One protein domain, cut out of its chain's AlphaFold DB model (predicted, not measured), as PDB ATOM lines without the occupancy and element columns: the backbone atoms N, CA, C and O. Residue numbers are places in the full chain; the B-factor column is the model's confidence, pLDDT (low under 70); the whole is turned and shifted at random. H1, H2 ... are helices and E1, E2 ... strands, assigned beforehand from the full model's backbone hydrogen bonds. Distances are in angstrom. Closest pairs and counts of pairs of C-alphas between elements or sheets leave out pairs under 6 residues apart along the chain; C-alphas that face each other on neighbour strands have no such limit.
ATOM      1  N   PHE A  64     140.064 188.095 269.660       88.62
ATOM      2  CA  PHE A  64     138.855 188.609 269.003       88.62
ATOM      3  C   PHE A  64     138.519 187.893 267.679       88.62
ATOM      4  O   PHE A  64     137.531 188.242 267.041       88.62
ATOM      5  N   ASN A  65     139.321 186.910 267.246       88.69
ATOM      6  CA  ASN A  65     139.188 186.214 265.957       88.69
ATOM      7  C   ASN A  65     139.162 187.155 264.734       88.69
ATOM      8  O   ASN A  65     138.505 186.869 263.736       88.69
ATOM      9  N   LEU A  66     139.895 188.273 264.799       94.81
ATOM     10  CA  LEU A  66     140.048 189.205 263.669       94.81
ATOM     11  C   LEU A  66     140.857 188.598 262.512       94.81
ATOM     12  O   LEU A  66     140.752 189.056 261.375       94.81
ATOM     13  N   PHE A  67     141.651 187.567 262.807       94.88
ATOM     14  CA  PHE A  67     142.466 186.839 261.847       94.88
ATOM     15  C   PHE A  67     142.229 185.338 261.994       94.88
ATOM     16  O   PHE A  67     142.156 184.820 263.112       94.88
ATOM     17  N   THR A  68     142.144 184.637 260.867       92.81
ATOM     18  CA  THR A  68     142.290 183.184 260.838       92.81
ATOM     19  C   THR A  68     143.769 182.836 260.899       92.81
ATOM     20  O   THR A  68     144.615 183.564 260.381       92.81
ATOM     21  N   ARG A  69     144.077 181.719 261.555       91.38
ATOM     22  CA  ARG A  69     145.440 181.233 261.751       91.38
ATOM     23  C   ARG A  69     145.565 179.850 261.138       91.38
ATOM     24  O   ARG A  69     144.816 178.948 261.509       91.38
ATOM     25  N   THR A  70     146.485 179.664 260.202       90.75
ATOM     26  CA  THR A  70     146.699 178.372 259.538       90.75
ATOM     27  C   THR A  70     148.177 178.022 259.544       90.75
ATOM     28  O   THR A  70     149.014 178.837 259.170       90.75
ATOM     29  N   ARG A  71     148.503 176.805 259.997       87.44
ATOM     30  CA  ARG A  71     149.881 176.308 259.971       87.44
ATOM     31  C   ARG A  71     150.317 176.135 258.524       87.44
ATOM     32  O   ARG A  71     149.643 175.429 257.770       87.44
ATOM     33  N   VAL A  72     151.445 176.734 258.171       86.12
ATOM     34  CA  VAL A  72     152.037 176.548 256.853       86.12
ATOM     35  C   VAL A  72     152.897 175.296 256.910       86.12
ATOM     36  O   VAL A  72     153.805 175.202 257.730       86.12
ATOM     37  N   ARG A  73     152.521 174.283 256.126       70.62
ATOM     38  CA  ARG A  73     153.203 172.981 256.105       70.62
ATOM     39  C   ARG A  73     154.246 172.874 254.993       70.62
ATOM     40  O   ARG A  73     155.219 172.164 255.186       70.62
ATOM     41  N   ASP A  74     154.066 173.634 253.913       57.72
ATOM     42  CA  ASP A  74     154.767 173.416 252.642       57.72
ATOM     43  C   ASP A  74     155.283 174.725 252.020       57.72
ATOM     44  O   ASP A  74     155.276 174.887 250.801       57.72
ATOM     45  N   LEU A  75     155.692 175.707 252.829       55.09
ATOM     46  CA  LEU A  75     156.591 176.713 252.268       55.09
ATOM     47  C   LEU A  75     157.939 176.011 252.120       55.09
ATOM     48  O   LEU A  75     158.463 175.514 253.115       55.09
ATOM     49  N   GLU A  76     158.463 175.960 250.897       50.41
ATOM     50  CA  GLU A  76     159.852 175.623 250.558       50.41
ATOM     51  C   GLU A  76     160.816 176.643 251.204       50.41
ATOM     52  O   GLU A  76     161.578 177.335 250.539       50.41
ATOM     53  N   ILE A  77     160.728 176.825 252.520       54.94
ATOM     54  CA  ILE A  77     161.714 177.536 253.315       54.94
ATOM     55  C   ILE A  77     162.712 176.456 253.695       54.94
ATOM     56  O   ILE A  77     162.464 175.617 254.557       54.94
ATOM     57  N   GLU A  78     163.799 176.448 252.940       47.44
ATOM     58  CA  GLU A  78     164.874 175.460 252.887       47.44
ATOM     59  C   GLU A  78     165.747 175.425 254.161       47.44
ATOM     60  O   GLU A  78     166.926 175.088 254.099       47.44
ATOM     61  N   GLU A  79     165.194 175.768 255.332       50.25
ATOM     62  CA  GLU A  79     165.908 175.677 256.606       50.25
ATOM     63  C   GLU A  79     165.353 174.547 257.486       50.25
ATOM     64  O   GLU A  79     164.183 174.571 257.880       50.25
ATOM     65  N   PRO A  80     166.184 173.545 257.833       43.62
ATOM     66  CA  PRO A  80     165.806 172.459 258.722       43.62
ATOM     67  C   PRO A  80     165.795 172.978 260.163       43.62
ATOM     68  O   PRO A  80     166.747 172.809 260.922       43.62
ATOM     69  N   GLY A  81     164.707 173.631 260.546       54.25
ATOM     70  CA  GLY A  81     164.443 174.030 261.919       54.25
ATOM     71  C   GLY A  81     163.006 173.707 262.296       54.25
ATOM     72  O   GLY A  81     162.107 173.819 261.469       54.25
ATOM     73  N   ASP A  82     162.769 173.361 263.563       56.31
ATOM     74  CA  ASP A  82     161.445 173.173 264.192       56.31
ATOM     75  C   ASP A  82     160.558 174.450 264.192       56.31
ATOM     76  O   ASP A  82     159.656 174.624 265.014       56.31
ATOM     77  N   GLU A  83     160.828 175.391 263.294       63.78
ATOM     78  CA  GLU A  83     160.274 176.730 263.256       63.78
ATOM     79  C   GLU A  83     158.907 176.716 262.583       63.78
ATOM     80  O   GLU A  83     158.750 176.591 261.367       63.78
ATOM     81  N   MET A  84     157.875 176.805 263.415       78.06
ATOM     82  CA  MET A  84     156.496 176.704 262.966       78.06
ATOM     83  C   MET A  84     156.031 178.051 262.405       78.06
ATOM     84  O   MET A  84     155.722 178.981 263.152       78.06
ATOM     85  N   TRP A  85     155.954 178.143 261.078       84.06
ATOM     86  CA  TRP A  85     155.347 179.275 260.380       84.06
ATOM     87  C   TRP A  85     153.821 179.167 260.338       84.06
ATOM     88  O   TRP A  85     153.237 178.104 260.084       84.06
ATOM     89  N   PHE A  86     153.160 180.303 260.537       88.75
ATOM     90  CA  PHE A  86     151.712 180.435 260.479       88.75
ATOM     91  C   PHE A  86     151.311 181.574 259.547       88.75
ATOM     92  O   PHE A  86     151.823 182.687 259.645       88.75
ATOM     93  N   GLU A  87     150.345 181.307 258.671       92.44
ATOM     94  CA  GLU A  87     149.646 182.352 257.932       92.44
ATOM     95  C   GLU A  87     148.547 182.917 258.833       92.44
ATOM     96  O   GLU A  87     147.675 182.184 259.316       92.44
ATOM     97  N   TYR A  88     148.590 184.229 259.039       94.00
ATOM     98  CA  TYR A  88     147.500 185.006 259.600       94.00
ATOM     99  C   TYR A  88     146.808 185.741 258.468       94.00
ATOM    100  O   TYR A  88     147.430 186.543 257.770       94.00
ATOM    101  N   ARG A  89     145.514 185.491 258.288       96.25
ATOM    102  CA  ARG A  89     144.708 186.131 257.247       96.25
ATOM    103  C   ARG A  89     143.553 186.877 257.882       96.25
ATOM    104  O   ARG A  89     142.860 186.318 258.727       96.25
ATOM    105  N   SER A  90     143.354 188.141 257.511       96.75
ATOM    106  CA  SER A  90     142.248 188.922 258.072       96.75
ATOM    107  C   SER A  90     140.915 188.256 257.737       96.75
ATOM    108  O   SER A  90     140.673 187.865 256.595       96.75
ATOM    109  N   ALA A  91     140.040 188.145 258.737       93.75
ATOM    110  CA  ALA A  91     138.695 187.616 258.554       93.75
ATOM    111  C   ALA A  91     137.820 188.568 257.722       93.75
ATOM    112  O   ALA A  91     136.973 188.116 256.954       93.75
ATOM    113  N   THR A  92     138.029 189.881 257.861       96.44
ATOM    114  CA  THR A  92     137.255 190.916 257.154       96.44
ATOM    115  C   THR A  92     137.816 191.208 255.766       96.44
ATOM    116  O   THR A  92     137.053 191.482 254.844       96.44
ATOM    117  N   PHE A  93     139.138 191.127 255.600       96.75
ATOM    118  CA  PHE A  93     139.822 191.493 254.359       96.75
ATOM    119  C   PHE A  93     140.847 190.420 253.956       96.75
ATOM    120  O   PHE A  93     142.044 190.598 254.189       96.75
ATOM    121  N   PRO A  94     140.412 189.300 253.349       94.06
ATOM    122  CA  PRO A  94     141.259 188.124 253.124       94.06
ATOM    123  C   PRO A  94     142.496 188.352 252.247       94.06
ATOM    124  O   PRO A  94     143.403 187.522 252.253       94.06
ATOM    125  N   GLN A  95     142.543 189.454 251.493       95.69
ATOM    126  CA  GLN A  95     143.723 189.871 250.736       95.69
ATOM    127  C   GLN A  95     144.889 190.295 251.640       95.69
ATOM    128  O   GLN A  95     146.044 190.199 251.232       95.69
ATOM    129  N   PHE A  96     144.602 190.745 252.866       95.75
ATOM    130  CA  PHE A  96     145.626 191.074 253.846       95.75
ATOM    131  C   PHE A  96     146.002 189.826 254.632       95.75
ATOM    132  O   PHE A  96     145.197 189.239 255.367       95.75
ATOM    133  N   ARG A  97     147.266 189.441 254.475       94.38
ATOM    134  CA  ARG A  97     147.870 188.310 255.160       94.38
ATOM    135  C   ARG A  97     149.293 188.626 255.588       94.38
ATOM    136  O   ARG A  97     149.976 189.411 254.937       94.38
ATOM    137  N   ALA A  98     149.720 187.975 256.656       92.44
ATOM    138  CA  ALA A  98     151.090 187.992 257.135       92.44
ATOM    139  C   ALA A  98     151.517 186.567 257.489       92.44
ATOM    140  O   ALA A  98     150.701 185.764 257.947       92.44
ATOM    141  N   PHE A  99     152.795 186.265 257.289       89.56
ATOM    142  CA  PHE A  99     153.408 185.036 257.774       89.56
ATOM    143  C   PHE A  99     154.182 185.374 259.036       89.56
ATOM    144  O   PHE A  99     155.056 186.236 259.013       89.56
ATOM    145  N   LEU A 100     153.810 184.735 260.139       86.56
ATOM    146  CA  LEU A 100     154.428 184.940 261.440       86.56
ATOM    147  C   LEU A 100     155.063 183.636 261.902       86.56
ATOM    148  O   LEU A 100     154.513 182.553 261.678       86.56
ATOM    149  N   ARG A 101     156.212 183.761 262.558       81.94
ATOM    150  CA  ARG A 101     156.912 182.641 263.174       81.94
ATOM    151  C   ARG A 101     156.537 182.572 264.647       81.94
ATOM    152  O   ARG A 101     156.617 183.570 265.362       81.94
ATOM    153  N   ASP A 102     156.126 181.395 265.096       75.31
ATOM    154  CA  ASP A 102     155.881 181.150 266.512       75.31
ATOM    155  C   ASP A 102     157.212 180.883 267.224       75.31
ATOM    156  O   ASP A 102     157.769 179.789 267.145       75.31
ATOM    157  N   ASN A 103     157.705 181.870 267.969       67.44
ATOM    158  CA  ASN A 103     158.860 181.698 268.848       67.44
ATOM    159  C   ASN A 103     158.378 181.263 270.234       67.44
ATOM    160  O   ASN A 103     158.350 182.049 271.174       67.44
ATOM    161  N   LEU A 104     157.936 180.009 270.353       64.12
ATOM    162  CA  LEU A 104     157.466 179.445 271.630       64.12
ATOM    163  C   LEU A 104     158.615 178.973 272.544       64.12
ATOM    164  O   LEU A 104     158.359 178.493 273.647       64.12
ATOM    165  N   GLY A 105     159.865 179.081 272.086       67.06
ATOM    166  CA  GLY A 105     161.071 178.720 272.833       67.06
ATOM    167  C   GLY A 105     161.925 179.935 273.221       67.06
ATOM    168  O   GLY A 105     161.623 181.057 272.814       67.06
ATOM    169  N   PRO A 106     163.003 179.724 273.998       66.62
ATOM    170  CA  PRO A 106     163.983 180.765 274.296       66.62
ATOM    171  C   PRO A 106     164.522 181.395 273.009       66.62
ATOM    172  O   PRO A 106     164.740 180.688 272.023       66.62
ATOM    173  N   ILE A 107     164.767 182.705 273.038       70.00
ATOM    174  CA  ILE A 107     165.373 183.429 271.915       70.00
ATOM    175  C   ILE A 107     166.699 182.744 271.554       70.00
ATOM    176  O   ILE A 107     167.583 182.604 272.406       70.00
ATOM    177  N   LYS A 108     166.841 182.287 270.305       74.12
ATOM    178  CA  LYS A 108     168.059 181.598 269.869       74.12
ATOM    179  C   LYS A 108     169.158 182.625 269.609       74.12
ATOM    180  O   LYS A 108     168.953 183.604 268.899       74.12
ATOM    181  N   VAL A 109     170.362 182.359 270.112       76.75
ATOM    182  CA  VAL A 109     171.527 183.249 269.945       76.75
ATOM    183  C   VAL A 109     171.827 183.525 268.469       76.75
ATOM    184  O   VAL A 109     172.105 184.662 268.105       76.75
ATOM    185  N   ASN A 110     171.705 182.511 267.605       73.38
ATOM    186  CA  ASN A 110     171.929 182.673 266.167       73.38
ATOM    187  C   ASN A 110     170.932 183.647 265.516       73.38
ATOM    188  O   ASN A 110     171.271 184.308 264.548       73.38
ATOM    189  N   GLU A 111     169.714 183.773 266.040       73.31
ATOM    190  CA  GLU A 111     168.722 184.704 265.494       73.31
ATOM    191  C   GLU A 111     169.047 186.143 265.880       73.31
ATOM    192  O   GLU A 111     168.966 187.027 265.041       73.31
ATOM    193  N   VAL A 112     169.495 186.367 267.117       73.44
ATOM    194  CA  VAL A 112     169.902 187.695 267.608       73.44
ATOM    195  C   VAL A 112     171.161 188.191 266.908       73.44
ATOM    196  O   VAL A 112     171.281 189.371 266.602       73.44
ATOM    197  N   LEU A 113     172.117 187.295 266.657       76.56
ATOM    198  CA  LEU A 113     173.374 187.666 266.006       76.56
ATOM    199  C   LEU A 113     173.215 187.920 264.502       76.56
ATOM    200  O   LEU A 113     174.041 188.625 263.929       76.56
ATOM    201  N   ASN A 114     172.167 187.369 263.878       70.81
ATOM    202  CA  ASN A 114     171.893 187.537 262.450       70.81
ATOM    203  C   ASN A 114     170.724 188.495 262.155       70.81
ATOM    204  O   ASN A 114     170.432 188.740 260.984       70.81
ATOM    205  N   SER A 115     170.042 189.042 263.170       68.88
ATOM    206  CA  SER A 115     168.957 190.005 262.965       68.88
ATOM    207  C   SER A 115     169.486 191.429 262.789       68.88
ATOM    208  O   SER A 115     170.467 191.845 263.402       68.88
ATOM    209  N   PHE A 116     168.820 192.196 261.923       69.12
ATOM    210  CA  PHE A 116     169.203 193.576 261.614       69.12
ATOM    211  C   PHE A 116     168.811 194.563 262.724       69.12
ATOM    212  O   PHE A 116     169.470 195.582 262.922       69.12
ATOM    213  N   ASP A 117     167.740 194.265 263.457       73.38
ATOM    214  CA  ASP A 117     167.258 195.072 264.569       73.38
ATOM    215  C   ASP A 117     166.694 194.196 265.705       73.38
ATOM    216  O   ASP A 117     166.676 192.965 265.630       73.38
ATOM    217  N   ASN A 118     166.291 194.839 266.805       68.56
ATOM    218  CA  ASN A 118     165.771 194.177 268.009       68.56
ATOM    219  C   ASN A 118     164.234 194.082 268.030       68.56
ATOM    220  O   ASN A 118     163.641 193.832 269.085       68.56
ATOM    221  N   THR A 119     163.569 194.326 266.899       65.62
ATOM    222  CA  THR A 119     162.106 194.375 266.830       65.62
ATOM    223  C   THR A 119     161.521 193.001 267.179       65.62
ATOM    224  O   THR A 119     161.740 192.025 266.472       65.62
ATOM    225  N   GLY A 120     160.772 192.911 268.286       65.31
ATOM    226  CA  GLY A 120     160.159 191.658 268.762       65.31
ATOM    227  C   GLY A 120     160.970 190.858 269.793       65.31
ATOM    228  O   GLY A 120     160.462 189.855 270.288       65.31
ATOM    229  N   ASN A 121     162.173 191.315 270.173       66.81
ATOM    230  CA  ASN A 121     163.007 190.678 271.210       66.81
ATOM    231  C   ASN A 121     162.863 191.316 272.608       66.81
ATOM    232  O   ASN A 121     163.504 190.868 273.557       66.81
ATOM    233  N   VAL A 122     162.050 192.368 272.741       58.53
ATOM    234  CA  VAL A 122     161.808 193.088 274.004       58.53
ATOM    235  C   VAL A 122     160.424 192.713 274.531       58.53
ATOM    236  O   VAL A 122     159.440 192.850 273.801       58.53
ATOM    237  N   CYS A 123     160.366 192.223 275.771       54.72
ATOM    238  CA  CYS A 123     159.131 191.917 276.494       54.72
ATOM    239  C   CYS A 123     158.612 193.104 277.313       54.72
ATOM    240  O   CYS A 123     159.436 193.923 277.780       54.72
TER     241      CYS A 123
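AT A GLANCE: This is residues 64 to 123 of the 123 residues of the protein "Calmodulin-lysine N-methyltransferase" of Lepisosteus oculatus (UniProt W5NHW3). With little regular structure, this is a small antiparallel meander sheet, each strand the neighbour of the one before, with a short helix, H1, set away from it; the loop 72 to 84 bulges from one end of the sheet and residues 113 to 120 stick out. The printed part has 60 residues, 22 in named elements, E1, E2, E3, H1, class mixed. It is loose, radius of gyration of the C-alphas 13.6 A, spanning 37 by 28 by 20 A.

IN THESE COORDINATES: E2, residues 85 to 90, spans 16.4 A from first to last C-alpha. E1, residues 67 to 71, begins at C-alpha 67 (142.466, 186.839, 261.847) and spans 13.0 A; E3, residues 97 to 101, 13.3 A. H1, residues 109 to 114, spans 8.6 A to C-alpha 114 (171.893, 187.537, 262.450).

HOW THE PARTS SIT: Inner strand E2 forms hairpins with edge strands E1, at 156 degrees, and E3, at 152 degrees. N 68 and O 89, and N 88 and O 98, each 2.8 A, are within hydrogen-bond range. H1, with every O i to N i+4 pair within range, is not on the sheet.

THE WHOLE: The C-alphas farthest apart, Thr 92 and Val 109, are 37.4 A apart. The printed part has no cut; link E1 to E2 is long. Residues 74 to 83, 103 to 106, 115 to 116 and 118 to 123 have pLDDT under 70.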